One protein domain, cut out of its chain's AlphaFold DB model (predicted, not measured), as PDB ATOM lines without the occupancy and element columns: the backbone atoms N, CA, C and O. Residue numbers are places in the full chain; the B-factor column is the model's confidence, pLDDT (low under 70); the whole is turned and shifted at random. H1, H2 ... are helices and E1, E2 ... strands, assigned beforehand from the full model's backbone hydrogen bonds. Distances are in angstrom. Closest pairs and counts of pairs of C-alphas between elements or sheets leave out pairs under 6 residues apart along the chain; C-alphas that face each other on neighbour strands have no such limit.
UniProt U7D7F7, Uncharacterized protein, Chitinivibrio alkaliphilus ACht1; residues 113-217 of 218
ATOM      1  N   THR A 113     -14.064   3.725 147.944       76.38
ATOM      2  CA  THR A 113     -15.105   3.822 148.981       76.38
ATOM      3  C   THR A 113     -16.508   3.766 148.381       76.38
ATOM      4  O   THR A 113     -17.381   3.050 148.874       76.38
ATOM      5  N   ALA A 114     -16.744   4.513 147.303       75.81
ATOM      6  CA  ALA A 114     -18.057   4.576 146.681       75.81
ATOM      7  C   ALA A 114     -18.453   3.216 146.068       75.81
ATOM      8  O   ALA A 114     -19.592   2.769 146.231       75.81
ATOM      9  N   LEU A 115     -17.506   2.515 145.436       79.06
ATOM     10  CA  LEU A 115     -17.718   1.150 144.949       79.06
ATOM     11  C   LEU A 115     -17.950   0.152 146.083       79.06
ATOM     12  O   LEU A 115     -18.858  -0.673 145.985       79.06
ATOM     13  N   ALA A 116     -17.181   0.251 147.169       83.50
ATOM     14  CA  ALA A 116     -17.331  -0.618 148.330       83.50
ATOM     15  C   ALA A 116     -18.747  -0.531 148.917       83.50
ATOM     16  O   ALA A 116     -19.348  -1.554 149.249       83.50
ATOM     17  N   LEU A 117     -19.320   0.675 148.978       81.12
ATOM     18  CA  LEU A 117     -20.700   0.887 149.416       81.12
ATOM     19  C   LEU A 117     -21.722   0.257 148.461       81.12
ATOM     20  O   LEU A 117     -22.667  -0.383 148.925       81.12
ATOM     21  N   GLY A 118     -21.522   0.385 147.146       79.69
ATOM     22  CA  GLY A 118     -22.384  -0.242 146.140       79.69
ATOM     23  C   GLY A 118     -22.389  -1.770 146.247       79.69
ATOM     24  O   GLY A 118     -23.453  -2.389 146.333       79.69
ATOM     25  N   ILE A 119     -21.202  -2.377 146.334       82.56
ATOM     26  CA  ILE A 119     -21.041  -3.828 146.488       82.56
ATOM     27  C   ILE A 119     -21.620  -4.295 147.828       82.56
ATOM     28  O   ILE A 119     -22.336  -5.294 147.866       82.56
ATOM     29  N   LYS A 120     -21.403  -3.553 148.922       85.31
ATOM     30  CA  LYS A 120     -21.982  -3.871 150.237       85.31
ATOM     31  C   LYS A 120     -23.511  -3.810 150.219       85.31
ATOM     32  O   LYS A 120     -24.156  -4.679 150.800       85.31
ATOM     33  N   GLY A 121     -24.100  -2.830 149.534       82.94
ATOM     34  CA  GLY A 121     -25.551  -2.735 149.349       82.94
ATOM     35  C   GLY A 121     -26.120  -3.930 148.582       82.94
ATOM     36  O   GLY A 121     -27.121  -4.516 148.995       82.94
ATOM     37  N   MET A 122     -25.441  -4.347 147.513       81.19
ATOM     38  CA  MET A 122     -25.816  -5.532 146.745       81.19
ATOM     39  C   MET A 122     -25.685  -6.807 147.585       81.19
ATOM     40  O   MET A 122     -26.623  -7.597 147.674       81.19
ATOM     41  N   GLY A 123     -24.545  -6.991 148.243       83.00
ATOM     42  CA  GLY A 123     -24.313  -8.141 149.097       83.00
ATOM     43  C   GLY A 123     -25.319  -8.203 150.250       83.00
ATOM     44  O   GLY A 123     -25.829  -9.274 150.538       83.00
ATOM     45  N   LYS A 124     -25.739  -7.065 150.820       85.81
ATOM     46  CA  LYS A 124     -26.855  -7.031 151.778       85.81
ATOM     47  C   LYS A 124     -28.159  -7.522 151.146       85.81
ATOM     48  O   LYS A 124     -28.875  -8.278 151.779       85.81
ATOM     49  N   LYS A 125     -28.476  -7.142 149.907       84.38
ATOM     50  CA  LYS A 125     -29.703  -7.593 149.229       84.38
ATOM     51  C   LYS A 125     -29.730  -9.109 148.998       84.38
ATOM     52  O   LYS A 125     -30.766  -9.724 149.222       84.38
ATOM     53  N   TYR A 126     -28.623  -9.699 148.551       84.00
ATOM     54  CA  TYR A 126     -28.590 -11.123 148.188       84.00
ATOM     55  C   TYR A 126     -28.183 -12.044 149.334       84.00
ATOM     56  O   TYR A 126     -28.644 -13.175 149.372       84.00
ATOM     57  N   LEU A 127     -27.369 -11.580 150.282       84.50
ATOM     58  CA  LEU A 127     -26.833 -12.401 151.371       84.50
ATOM     59  C   LEU A 127     -27.486 -12.131 152.730       84.50
ATOM     60  O   LEU A 127     -27.132 -12.805 153.692       84.50
ATOM     61  N   ALA A 128     -28.452 -11.203 152.830       85.31
ATOM     62  CA  ALA A 128     -29.117 -10.879 154.103       85.31
ATOM     63  C   ALA A 128     -29.725 -12.091 154.820       85.31
ATOM     64  O   ALA A 128     -29.852 -12.067 156.039       85.31
ATOM     65  N   HIS A 129     -30.113 -13.129 154.078       84.06
ATOM     66  CA  HIS A 129     -30.711 -14.334 154.642       84.06
ATOM     67  C   HIS A 129     -29.681 -15.317 155.226       84.06
ATOM     68  O   HIS A 129     -30.059 -16.190 155.997       84.06
ATOM     69  N   ILE A 130     -28.396 -15.178 154.876       85.38
ATOM     70  CA  ILE A 130     -27.317 -16.093 155.293       85.38
ATOM     71  C   ILE A 130     -26.405 -15.430 156.338       85.38
ATOM     72  O   ILE A 130     -25.854 -16.094 157.216       85.38
ATOM     73  N   GLY A 131     -26.256 -14.105 156.280       87.12
ATOM     74  CA  GLY A 131     -25.477 -13.358 157.260       87.12
ATOM     75  C   GLY A 131     -25.345 -11.872 156.950       87.12
ATOM     76  O   GLY A 131     -26.121 -11.288 156.192       87.12
ATOM     77  N   HIS A 132     -24.345 -11.242 157.563       89.44
ATOM     78  CA  HIS A 132     -24.093  -9.811 157.446       89.44
ATOM     79  C   HIS A 132     -22.661  -9.515 157.001       89.44
ATOM     80  O   HIS A 132     -21.696 -10.117 157.466       89.44
ATOM     81  N   ILE A 133     -22.526  -8.544 156.096       91.00
ATOM     82  CA  ILE A 133     -21.225  -8.083 155.604       91.00
ATOM     83  C   ILE A 133     -20.618  -7.132 156.632       91.00
ATOM     84  O   ILE A 133     -21.130  -6.024 156.839       91.00
ATOM     85  N   THR A 134     -19.515  -7.547 157.242       89.19
ATOM     86  CA  THR A 134     -18.776  -6.755 158.227       89.19
ATOM     87  C   THR A 134     -17.904  -5.730 157.510       89.19
ATOM     88  O   THR A 134     -18.100  -4.521 157.677       89.19
ATOM     89  N   THR A 135     -17.031  -6.193 156.612       89.69
ATOM     90  CA  THR A 135     -16.074  -5.358 155.879       89.69
ATOM     91  C   THR A 135     -16.185  -5.543 154.366       89.69
ATOM     92  O   THR A 135     -16.626  -6.579 153.866       89.69
ATOM     93  N   CYS A 136     -15.840  -4.481 153.639       89.00
ATOM     94  CA  CYS A 136     -15.799  -4.443 152.183       89.00
ATOM     95  C   CYS A 136     -14.624  -3.559 151.774       89.00
ATOM     96  O   CYS A 136     -14.631  -2.358 152.047       89.00
ATOM     97  N   GLU A 137     -13.622  -4.164 151.155       88.12
ATOM     98  CA  GLU A 137     -12.426  -3.500 150.655       88.12
ATOM     99  C   GLU A 137     -12.402  -3.637 149.141       88.12
ATOM    100  O   GLU A 137     -12.510  -4.740 148.612       88.12
ATOM    101  N   VAL A 138     -12.271  -2.520 148.432       86.62
ATOM    102  CA  VAL A 138     -12.217  -2.508 146.971       86.62
ATOM    103  C   VAL A 138     -10.867  -1.975 146.536       86.62
ATOM    104  O   VAL A 138     -10.424  -0.929 147.000       86.62
ATOM    105  N   THR A 139     -10.243  -2.678 145.602       84.81
ATOM    106  CA  THR A 139      -8.986  -2.277 144.983       84.81
ATOM    107  C   THR A 139      -9.241  -2.049 143.503       84.81
ATOM    108  O   THR A 139      -9.272  -2.989 142.704       84.81
ATOM    109  N   THR A 140      -9.440  -0.791 143.107       78.88
ATOM    110  CA  THR A 140      -9.731  -0.472 141.699       78.88
ATOM    111  C   THR A 140      -8.563  -0.677 140.750       78.88
ATOM    112  O   THR A 140      -8.801  -0.876 139.564       78.88
ATOM    113  N   ALA A 141      -7.324  -0.676 141.244       78.62
ATOM    114  CA  ALA A 141      -6.151  -1.004 140.431       78.62
ATOM    115  C   ALA A 141      -6.166  -2.466 139.948       78.62
ATOM    116  O   ALA A 141      -5.790  -2.742 138.815       78.62
ATOM    117  N   GLU A 142      -6.646  -3.385 140.789       84.56
ATOM    118  CA  GLU A 142      -6.682  -4.825 140.497       84.56
ATOM    119  C   GLU A 142      -8.064  -5.312 140.048       84.56
ATOM    120  O   GLU A 142      -8.230  -6.488 139.740       84.56
ATOM    121  N   LYS A 143      -9.069  -4.426 140.037       87.38
ATOM    122  CA  LYS A 143     -10.487  -4.772 139.846       87.38
ATOM    123  C   LYS A 143     -10.958  -5.900 140.781       87.38
ATOM    124  O   LYS A 143     -11.723  -6.786 140.393       87.38
ATOM    125  N   ARG A 144     -10.499  -5.849 142.033       89.50
ATOM    126  CA  ARG A 144     -10.816  -6.832 143.075       89.50
ATOM    127  C   ARG A 144     -11.580  -6.205 144.228       89.50
ATOM    128  O   ARG A 144     -11.450  -5.013 144.508       89.50
ATOM    129  N   CYS A 145     -12.375  -7.026 144.893       89.94
ATOM    130  CA  CYS A 145     -13.106  -6.683 146.099       89.94
ATOM    131  C   CYS A 145     -12.968  -7.818 147.113       89.94
ATOM    132  O   CYS A 145     -13.297  -8.961 146.807       89.94
ATOM    133  N   ALA A 146     -12.535  -7.508 148.328       91.38
ATOM    134  CA  ALA A 146     -12.556  -8.433 149.449       91.38
ATOM    135  C   ALA A 146     -13.752  -8.114 150.354       91.38
ATOM    136  O   ALA A 146     -13.939  -6.976 150.782       91.38
ATOM    137  N   LEU A 147     -14.565  -9.123 150.651       91.56
ATOM    138  CA  LEU A 147     -15.678  -9.028 151.590       91.56
ATOM    139  C   LEU A 147     -15.421  -9.951 152.774       91.56
ATOM    140  O   LEU A 147     -14.921 -11.063 152.604       91.56
ATOM    141  N   GLN A 148     -15.828  -9.523 153.962       93.00
ATOM    142  CA  GLN A 148     -15.977 -10.420 155.103       93.00
ATOM    143  C   GLN A 148     -17.445 -10.520 155.481       93.00
ATOM    144  O   GLN A 148     -18.151  -9.513 155.582       93.00
ATOM    145  N   ILE A 149     -17.900 -11.752 155.673       91.69
ATOM    146  CA  ILE A 149     -19.289 -12.060 155.978       91.69
ATOM    147  C   ILE A 149     -19.324 -12.856 157.268       91.69
ATOM    148  O   ILE A 149     -18.758 -13.942 157.356       91.69
ATOM    149  N   ALA A 150     -20.014 -12.321 158.264       92.81
ATOM    150  CA  ALA A 150     -20.341 -13.049 159.473       92.81
ATOM    151  C   ALA A 150     -21.681 -13.762 159.266       92.81
ATOM    152  O   ALA A 150     -22.711 -13.131 159.005       92.81
ATOM    153  N   LEU A 151     -21.641 -15.087 159.334       90.00
ATOM    154  CA  LEU A 151     -22.773 -15.968 159.068       90.00
ATOM    155  C   LEU A 151     -23.346 -16.485 160.384       90.00
ATOM    156  O   LEU A 151     -22.615 -16.677 161.357       90.00
ATOM    157  N   ALA A 152     -24.655 -16.717 160.414       84.44
ATOM    158  CA  ALA A 152     -25.286 -17.319 161.581       84.44
ATOM    159  C   ALA A 152     -24.818 -18.777 161.723       84.44
ATOM    160  O   ALA A 152     -24.986 -19.573 160.804       84.44
ATOM    161  N   GLY A 153     -24.221 -19.117 162.867       85.88
ATOM    162  CA  GLY A 153     -23.720 -20.469 163.149       85.88
ATOM    163  C   GLY A 153     -22.238 -20.698 162.838       85.88
ATOM    164  O   GLY A 153     -21.720 -21.760 163.166       85.88
ATOM    165  N   GLU A 154     -21.533 -19.715 162.275       89.12
ATOM    166  CA  GLU A 154     -20.084 -19.789 162.063       89.12
ATOM    167  C   GLU A 154     -19.337 -18.968 163.128       89.12
ATOM    168  O   GLU A 154     -19.678 -17.802 163.346       89.12
ATOM    169  N   PRO A 155     -18.298 -19.521 163.783       87.38
ATOM    170  CA  PRO A 155     -17.552 -18.804 164.819       87.38
ATOM    171  C   PRO A 155     -16.651 -17.703 164.244       87.38
ATOM    172  O   PRO A 155     -16.241 -16.787 164.959       87.38
ATOM    173  N   HIS A 156     -16.317 -17.793 162.954       92.06
ATOM    174  CA  HIS A 156     -15.402 -16.882 162.282       92.06
ATOM    175  C   HIS A 156     -16.014 -16.345 160.986       92.06
ATOM    176  O   HIS A 156     -16.700 -17.085 160.276       92.06
ATOM    177  N   PRO A 157     -15.761 -15.068 160.648       92.50
ATOM    178  CA  PRO A 157     -16.244 -14.496 159.404       92.50
ATOM    179  C   PRO A 157     -15.599 -15.196 158.204       92.50
ATOM    180  O   PRO A 157     -14.396 -15.455 158.181       92.50
ATOM    181  N   ILE A 158     -16.403 -15.464 157.180       92.25
ATOM    182  CA  ILE A 158     -15.939 -16.025 155.914       92.25
ATOM    183  C   ILE A 158     -15.441 -14.893 155.028       92.25
ATOM    184  O   ILE A 158     -16.116 -13.874 154.849       92.25
ATOM    185  N   ARG A 159     -14.251 -15.078 154.456       92.94
ATOM    186  CA  ARG A 159     -13.664 -14.131 153.512       92.94
ATOM    187  C   ARG A 159     -14.050 -14.522 152.090       92.94
ATOM    188  O   ARG A 159     -13.831 -15.662 151.687       92.94
ATOM    189  N   LEU A 160     -14.575 -13.561 151.338       92.12
ATOM    190  CA  LEU A 160     -14.772 -13.656 149.895       92.12
ATOM    191  C   LEU A 160     -13.812 -12.717 149.179       92.12
ATOM    192  O   LEU A 160     -13.617 -11.578 149.602       92.12
ATOM    193  N   SER A 161     -13.269 -13.177 148.064       92.88
ATOM    194  CA  SER A 161     -12.526 -12.369 147.109       92.88
ATOM    195  C   SER A 161     -13.244 -12.428 145.766       92.88
ATOM    196  O   SER A 161     -13.440 -13.497 145.187       92.88
ATOM    197  N   LEU A 162     -13.672 -11.261 145.300       91.50
ATOM    198  CA  LEU A 162     -14.480 -11.062 144.109       91.50
ATOM    199  C   LEU A 162     -13.682 -10.292 143.062       91.50
ATOM    200  O   LEU A 162     -13.106  -9.244 143.362       91.50
ATOM    201  N   SER A 163     -13.725 -10.759 141.822       91.38
ATOM    202  CA  SER A 163     -13.292  -9.992 140.656       91.38
ATOM    203  C   SER A 163     -14.506  -9.321 140.023       91.38
ATOM    204  O   SER A 163     -15.579  -9.926 139.927       91.38
ATOM    205  N   TYR A 164     -14.352  -8.076 139.579       87.88
ATOM    206  CA  TYR A 164     -15.425  -7.349 138.908       87.88
ATOM    207  C   TYR A 164     -14.973  -6.740 137.589       87.88
ATOM    208  O   TYR A 164     -13.797  -6.459 137.368       87.88
ATOM    209  N   ASP A 165     -15.937  -6.501 136.711       86.44
ATOM    210  CA  ASP A 165     -15.738  -5.760 135.480       86.44
ATOM    211  C   ASP A 165     -16.786  -4.660 135.329       86.44
ATOM    212  O   ASP A 165     -17.875  -4.715 135.906       86.44
ATOM    213  N   LEU A 166     -16.432  -3.629 134.572       80.88
ATOM    214  CA  LEU A 166     -17.267  -2.457 134.342       80.88
ATOM    215  C   LEU A 166     -17.652  -2.412 132.871       80.88
ATOM    216  O   LEU A 166     -16.796  -2.217 132.009       80.88
ATOM    217  N   ARG A 167     -18.944  -2.576 132.583       80.75
ATOM    218  CA  ARG A 167     -19.480  -2.505 131.224       80.75
ATOM    219  C   ARG A 167     -20.241  -1.204 131.013       80.75
ATOM    220  O   ARG A 167     -21.208  -0.920 131.721       80.75
ATOM    221  N   GLU A 168     -19.819  -0.452 130.001       70.12
ATOM    222  CA  GLU A 168     -20.517   0.737 129.510       70.12
ATOM    223  C   GLU A 168     -21.547   0.311 128.454       70.12
ATOM    224  O   GLU A 168     -21.209  -0.366 127.481       70.12
ATOM    225  N   HIS A 169     -22.806   0.713 128.618       64.25
ATOM    226  CA  HIS A 169     -23.816   0.554 127.571       64.25
ATOM    227  C   HIS A 169     -23.794   1.774 126.644       64.25
ATOM    228  O   HIS A 169     -24.499   2.758 126.866       64.25
ATOM    229  N   ARG A 170     -22.982   1.729 125.583       51.78
ATOM    230  CA  ARG A 170     -23.028   2.743 124.517       51.78
ATOM    231  C   ARG A 170     -24.225   2.469 123.609       51.78
ATOM    232  O   ARG A 170     -24.201   1.505 122.854       51.78
ATOM    233  N   GLY A 171     -25.257   3.308 123.674       50.78
ATOM    234  CA  GLY A 171     -26.365   3.249 122.707       50.78
ATOM    235  C   GLY A 171     -27.725   3.752 123.187       50.78
ATOM    236  O   GLY A 171     -28.618   3.930 122.371       50.78
ATOM    237  N   SER A 172     -27.900   4.024 124.482       50.19
ATOM    238  CA  SER A 172     -29.153   4.562 125.022       50.19
ATOM    239  C   SER A 172     -28.892   5.854 125.782       50.19
ATOM    240  O   SER A 172     -27.911   5.966 126.514       50.19
ATOM    241  N   SER A 173     -29.799   6.823 125.674       48.97
ATOM    242  CA  SER A 173     -29.806   8.056 126.476       48.97
ATOM    243  C   SER A 173     -29.906   7.788 127.994       48.97
ATOM    244  O   SER A 173     -29.726   8.698 128.798       48.97
ATOM    245  N   ARG A 174     -30.142   6.527 128.393       51.72
ATOM    246  CA  ARG A 174     -29.979   5.972 129.747       51.72
ATOM    247  C   ARG A 174     -28.817   4.969 129.818       51.72
ATOM    248  O   ARG A 174     -28.971   3.886 130.368       51.72
ATOM    249  N   ALA A 175     -27.661   5.299 129.253       52.88
ATOM    250  CA  ALA A 175     -26.445   4.519 129.456       52.88
ATOM    251  C   ALA A 175     -26.136   4.470 130.962       52.88
ATOM    252  O   ALA A 175     -25.765   5.474 131.581       52.88
ATOM    253  N   GLU A 176     -26.394   3.322 131.582       63.31
ATOM    254  CA  GLU A 176     -26.013   3.051 132.959       63.31
ATOM    255  C   GLU A 176     -24.745   2.215 132.899       63.31
ATOM    256  O   GLU A 176     -24.743   1.128 132.320       63.31
ATOM    257  N   ASP A 177     -23.654   2.733 133.457       72.88
ATOM    258  CA  ASP A 177     -22.477   1.902 133.669       72.88
ATOM    259  C   ASP A 177     -22.859   0.785 134.633       72.88
ATOM    260  O   ASP A 177     -23.455   1.024 135.688       72.88
ATOM    261  N   THR A 178     -22.547  -0.446 134.250       78.75
ATOM    262  CA  THR A 178     -22.898  -1.633 135.025       78.75
ATOM    263  C   THR A 178     -21.640  -2.279 135.569       78.75
ATOM    264  O   THR A 178     -20.689  -2.539 134.833       78.75
ATOM    265  N   LEU A 179     -21.633  -2.537 136.873       82.44
ATOM    266  CA  LEU A 179     -20.628  -3.380 137.504       82.44
ATOM    267  C   LEU A 179     -21.126  -4.822 137.461       82.44
ATOM    268  O   LEU A 179     -22.248  -5.099 137.878       82.44
ATOM    269  N   ILE A 180     -20.303  -5.730 136.953       87.06
ATOM    270  CA  ILE A 180     -20.610  -7.156 136.870       87.06
ATOM    271  C   ILE A 180     -19.541  -7.909 137.645       87.06
ATOM    272  O   ILE A 180     -18.353  -7.774 137.360       87.06
ATOM    273  N   LEU A 181     -19.958  -8.711 138.618       88.12
ATOM    274  CA  LEU A 181     -19.055  -9.631 139.302       88.12
ATOM    275  C   LEU A 181     -18.800 -10.839 138.402       88.12
ATOM    276  O   LEU A 181     -19.747 -11.478 137.943       88.12
ATOM    277  N   THR A 182     -17.534 -11.133 138.123       88.69
ATOM    278  CA  THR A 182     -17.141 -12.168 137.156       88.69
ATOM    279  C   THR A 182     -16.721 -13.459 137.836       88.69
ATOM    280  O   THR A 182     -17.053 -14.545 137.363       88.69
ATOM    281  N   GLN A 183     -15.998 -13.352 138.946       89.69
ATOM    282  CA  GLN A 183     -15.463 -14.495 139.675       89.69
ATOM    283  C   GLN A 183     -15.568 -14.256 141.173       89.69
ATOM    284  O   GLN A 183     -15.364 -13.132 141.641       89.69
ATOM    285  N   CYS A 184     -15.838 -15.326 141.912       91.31
ATOM    286  CA  CYS A 184     -15.790 -15.351 143.359       91.31
ATOM    287  C   CYS A 184     -14.886 -16.489 143.819       91.31
ATOM    288  O   CYS A 184     -14.938 -17.578 143.271       91.31
ATOM    289  N   THR A 185     -14.099 -16.222 144.853       92.69
ATOM    290  CA  THR A 185     -13.331 -17.217 145.605       92.69
ATOM    291  C   THR A 185     -13.648 -17.034 147.080       92.69
ATOM    292  O   THR A 185     -13.763 -15.894 147.548       92.69
ATOM    293  N   ALA A 186     -13.841 -18.124 147.815       93.00
ATOM    294  CA  ALA A 186     -14.194 -18.065 149.231       93.00
ATOM    295  C   ALA A 186     -13.235 -18.893 150.080       93.00
ATOM    296  O   ALA A 186     -12.656 -19.871 149.624       93.00
ATOM    297  N   SER A 187     -13.111 -18.551 151.364       91.19
ATOM    298  CA  SER A 187     -12.348 -19.387 152.301       91.19
ATOM    299  C   SER A 187     -13.019 -20.736 152.602       91.19
ATOM    300  O   SER A 187     -12.367 -21.622 153.142       91.19
ATOM    301  N   LYS A 188     -14.314 -20.890 152.290       90.44
ATOM    302  CA  LYS A 188     -15.048 -22.159 152.383       90.44
ATOM    303  C   LYS A 188     -15.733 -22.465 151.057       90.44
ATOM    304  O   LYS A 188     -16.461 -21.620 150.542       90.44
ATOM    305  N   GLU A 189     -15.567 -23.690 150.575       90.88
ATOM    306  CA  GLU A 189     -16.039 -24.135 149.257       90.88
ATOM    307  C   GLU A 189     -17.548 -23.934 149.054       90.88
ATOM    308  O   GLU A 189     -17.974 -23.344 148.064       90.88
ATOM    309  N   TRP A 190     -18.373 -24.318 150.033       91.25
ATOM    310  CA  TRP A 190     -19.827 -24.152 149.932       91.25
ATOM    311  C   TRP A 190     -20.243 -22.682 149.757       91.25
ATOM    312  O   TRP A 190     -21.199 -22.378 149.041       91.25
ATOM    313  N   MET A 191     -19.513 -21.752 150.382       90.94
ATOM    314  CA  MET A 191     -19.789 -20.323 150.270       90.94
ATOM    315  C   MET A 191     -19.353 -19.786 148.906       90.94
ATOM    316  O   MET A 191     -19.989 -18.877 148.377       90.94
ATOM    317  N   GLU A 192     -18.305 -20.361 148.313       92.56
ATOM    318  CA  GLU A 192     -17.911 -20.054 146.940       92.56
ATOM    319  C   GLU A 192     -19.035 -20.405 145.970       92.56
ATOM    320  O   GLU A 192     -19.436 -19.560 145.173       92.56
ATOM    321  N   THR A 193     -19.625 -21.596 146.104       90.88
ATOM    322  CA  THR A 193     -20.762 -22.020 145.276       90.88
ATOM    323  C   THR A 193     -21.962 -21.086 145.438       90.88
ATOM    324  O   THR A 193     -22.559 -20.657 144.449       90.88
ATOM    325  N   VAL A 194     -22.305 -20.714 146.675       89.88
ATOM    326  CA  VAL A 194     -23.390 -19.760 146.950       89.88
ATOM    327  C   VAL A 194     -23.082 -18.404 146.310       89.88
ATOM    328  O   VAL A 194     -23.895 -17.867 145.559       89.88
ATOM    329  N   ALA A 195     -21.900 -17.845 146.549       89.25
ATOM    330  CA  ALA A 195     -21.527 -16.550 146.000       89.25
ATOM    331  C   ALA A 195     -21.478 -16.567 144.462       89.25
ATOM    332  O   ALA A 195     -21.968 -15.632 143.830       89.25
ATOM    333  N   GLN A 196     -20.989 -17.644 143.851       90.62
ATOM    334  CA  GLN A 196     -20.968 -17.806 142.401       90.62
ATOM    335  C   GLN A 196     -22.388 -17.850 141.811       90.62
ATOM    336  O   GLN A 196     -22.642 -17.231 140.781       90.62
ATOM    337  N   ASN A 197     -23.337 -18.503 142.484       88.94
ATOM    338  CA  ASN A 197     -24.720 -18.613 142.009       88.94
ATOM    339  C   ASN A 197     -25.537 -17.325 142.208       88.94
ATOM    340  O   ASN A 197     -26.388 -16.981 141.381       88.94
ATOM    341  N   TYR A 198     -25.306 -16.611 143.312       85.62
ATOM    342  CA  TYR A 198     -26.125 -15.456 143.688       85.62
ATOM    343  C   TYR A 198     -25.517 -14.108 143.305       85.62
ATOM    344  O   TYR A 198     -26.272 -13.185 142.992       85.62
ATOM    345  N   LEU A 199     -24.189 -13.972 143.326       84.94
ATOM    346  CA  LEU A 199     -23.494 -12.699 143.115       84.94
ATOM    347  C   LEU A 199     -22.873 -12.588 141.721       84.94
ATOM    348  O   LEU A 199     -22.944 -11.516 141.117       84.94
ATOM    349  N   CYS A 200     -22.278 -13.659 141.195       87.50
ATOM    350  CA  CYS A 200     -21.629 -13.603 139.885       87.50
ATOM    351  C   CYS A 200     -22.651 -13.479 138.747       87.50
ATOM    352  O   CYS A 200     -23.801 -13.907 138.847       87.50
ATOM    353  N   ASN A 201     -22.233 -12.828 137.658       85.25
ATOM    354  CA  ASN A 201     -23.052 -12.480 136.490       85.25
ATOM    355  C   ASN A 201     -24.274 -11.591 136.782       85.25
ATOM    356  O   ASN A 201     -25.098 -11.357 135.896       85.25
ATOM    357  N   ARG A 202     -24.397 -11.047 137.997       82.19
ATOM    358  CA  ARG A 202     -25.392 -10.020 138.305       82.19
ATOM    359  C   ARG A 202     -24.845  -8.651 137.928       82.19
ATOM    360  O   ARG A 202     -23.730  -8.293 138.304       82.19
ATOM    361  N   SER A 203     -25.638  -7.894 137.175       79.50
ATOM    362  CA  SER A 203     -25.339  -6.506 136.842       79.50
ATOM    363  C   SER A 203     -25.849  -5.579 137.940       79.50
ATOM    364  O   SER A 203     -27.012  -5.625 138.344       79.50
ATOM    365  N   ILE A 204     -24.963  -4.715 138.423       76.44
ATOM    366  CA  ILE A 204     -25.290  -3.644 139.355       76.44
ATOM    367  C   ILE A 204     -25.268  -2.338 138.565       76.44
ATOM    368  O   ILE A 204     -24.194  -1.935 138.107       76.44
ATOM    369  N   PRO A 205     -26.412  -1.658 138.399       74.00
ATOM    370  CA  PRO A 205     -26.410  -0.335 137.804       74.00
ATOM    371  C   PRO A 205     -25.703   0.634 138.750       74.00
ATOM    372  O   PRO A 205     -26.098   0.811 139.907       74.00
ATOM    373  N   LEU A 206     -24.653   1.289 138.264       72.62
ATOM    374  CA  LEU A 206     -24.062   2.424 138.955       72.62
ATOM    375  C   LEU A 206     -25.037   3.596 138.788       72.62
ATOM    376  O   LEU A 206     -25.272   4.084 137.683       72.62
ATOM    377  N   THR A 207     -25.669   4.026 139.879       62.19
ATOM    378  CA  THR A 207     -26.635   5.135 139.868       62.19
ATOM    379  C   THR A 207     -26.000   6.429 140.386       62.19
ATOM    380  O   THR A 207     -25.087   6.416 141.215       62.19
ATOM    381  N   GLY A 208     -26.469   7.570 139.869       65.19
ATOM    382  CA  GLY A 208     -26.103   8.904 140.355       65.19
ATOM    383  C   GLY A 208     -24.599   9.203 140.331       65.19
ATOM    384  O   GLY A 208     -23.933   9.040 139.308       65.19
ATOM    385  N   SER A 209     -24.059   9.645 141.472       56.62
ATOM    386  CA  SER A 209     -22.666  10.097 141.628       56.62
ATOM    387  C   SER A 209     -21.610   9.038 141.280       56.62
ATOM    388  O   SER A 209     -20.488   9.401 140.931       56.62
ATOM    389  N   LEU A 210     -21.958   7.746 141.309       59.31
ATOM    390  CA  LEU A 210     -21.058   6.651 140.930       59.31
ATOM    391  C   LEU A 210     -20.778   6.592 139.421       59.31
ATOM    392  O   LEU A 210     -19.680   6.190 139.045       59.31
ATOM    393  N   ARG A 211     -21.701   7.056 138.561       59.97
ATOM    394  CA  ARG A 211     -21.475   7.118 137.099       59.97
ATOM    395  C   ARG A 211     -20.418   8.134 136.697       59.97
ATOM    396  O   ARG A 211     -19.721   7.986 135.706       59.97
ATOM    397  N   HIS A 212     -20.294   9.216 137.452       58.44
ATOM    398  CA  HIS A 212     -19.241  10.187 137.170       58.44
ATOM    399  C   HIS A 212     -17.875   9.669 137.633       58.44
ATOM    400  O   HIS A 212     -16.852  10.029 137.054       58.44
ATOM    401  N   LEU A 213     -17.857   8.780 138.632       56.50
ATOM    402  CA  LEU A 213     -16.647   8.108 139.100       56.50
ATOM    403  C   LEU A 213     -16.228   6.946 138.185       56.50
ATOM    404  O   LEU A 213     -15.041   6.633 138.143       56.50
ATOM    405  N   SER A 214     -17.136   6.348 137.404       56.50
ATOM    406  CA  SER A 214     -16.787   5.326 136.402       56.50
ATOM    407  C   SER A 214     -16.033   5.857 135.193       56.50
ATOM    408  O   SER A 214     -15.194   5.144 134.647       56.50
ATOM    409  N   VAL A 215     -16.184   7.135 134.851       58.34
ATOM    410  CA  VAL A 215     -15.287   7.792 133.883       58.34
ATOM    411  C   VAL A 215     -13.839   7.835 134.401       58.34
ATOM    412  O   VAL A 215     -12.906   7.751 133.611       58.34
ATOM    413  N   LEU A 216     -13.645   7.887 135.725       52.72
ATOM    414  CA  LEU A 216     -12.336   7.829 136.400       52.72
ATOM    415  C   LEU A 216     -11.893   6.389 136.749       52.72
ATOM    416  O   LEU A 216     -10.849   6.184 137.378       52.72
ATOM    417  N   LEU A 217     -12.711   5.382 136.415       52.12
ATOM    418  CA  LEU A 217     -12.398   3.957 136.574       52.12
ATOM    419  C   LEU A 217     -11.615   3.381 135.381       52.12
ATOM    420  O   LEU A 217     -11.091   2.278 135.524       52.12
TER     421      LEU A 217
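Overview. This is residues 113 to 217 of the 218 residues of an uncharacterized protein of Chitinivibrio alkaliphilus ACht1 (UniProt U7D7F7). A strongly twisted antiparallel sheet of five strands, curled like part of a barrel, wraps round helix H1; H2 packs on the sheet's opposite face, over E4, and H3 only grazes the sheet. The printed part has 105 residues, with three named helices and five named strands in the order H1 E1 E2 E3 E4 H2 E5 H3; the sheet's order is E1 E2 E3 E4 E5, and the class is mixed. The whole is compact, with a radius of gyration of the C-alphas of 14.0 A, and its spans are 47 by 23 by 23 A, only just a rod.

Along the chain. Find C-alpha 158 at (-15.939, -16.025, 155.914); there E3 begins, residues 158 to 167, 28.4 A long. Its neighbours are E2, residues 144 to 151, and E4, residues 178 to 186, which bends by 52 degrees at residue 183. The edge strands are E1, residues 131 to 139, which bends by 56 degrees at residue 134, and E5, residues 203 to 205. H1, residues 113 to 127, starts at (-15.105, 3.822, 148.981) and spans 20.2 A. H2 is residues 189 to 198; H3, residues 209 to 217, ends at (-12.398, 3.957, 136.574).

Arrangement. E1 to E4 form a meander, each strand the antiparallel neighbour of the one before. Look for N 134 and O 148 at 2.9 A, N 147 and O 160 at 2.8 A, N 163 and O 183 at 2.9 A, and, between E4 and E5, N 179 and O 204 at 2.9 A, within hydrogen-bond range. The closest C-alphas of H1 and E1 are Ala 116 and Val 138, 5.6 A. H2 runs along E4, at 6 degrees on the local plane, its height over the sheet 7.5 A. H1 and H3 are close but not clearly touching, their closest C-alphas, Ala 114 and Leu 210, 6.8 A apart. In H1 and H2 every O i to N i+4 pair is within hydrogen-bond range; H3 has 2 of 5, and 5 of 6 O i to N i+3 pairs.

Size, cuts and confidence. The two C-alphas farthest apart, Pro 155 and Ser 173, are 48.4 A apart. The printed part has no cut and no long link. Look for pLDDT under 70 at residues 169 to 176 and 207 to 217, of which 209 to 217 belong to H3.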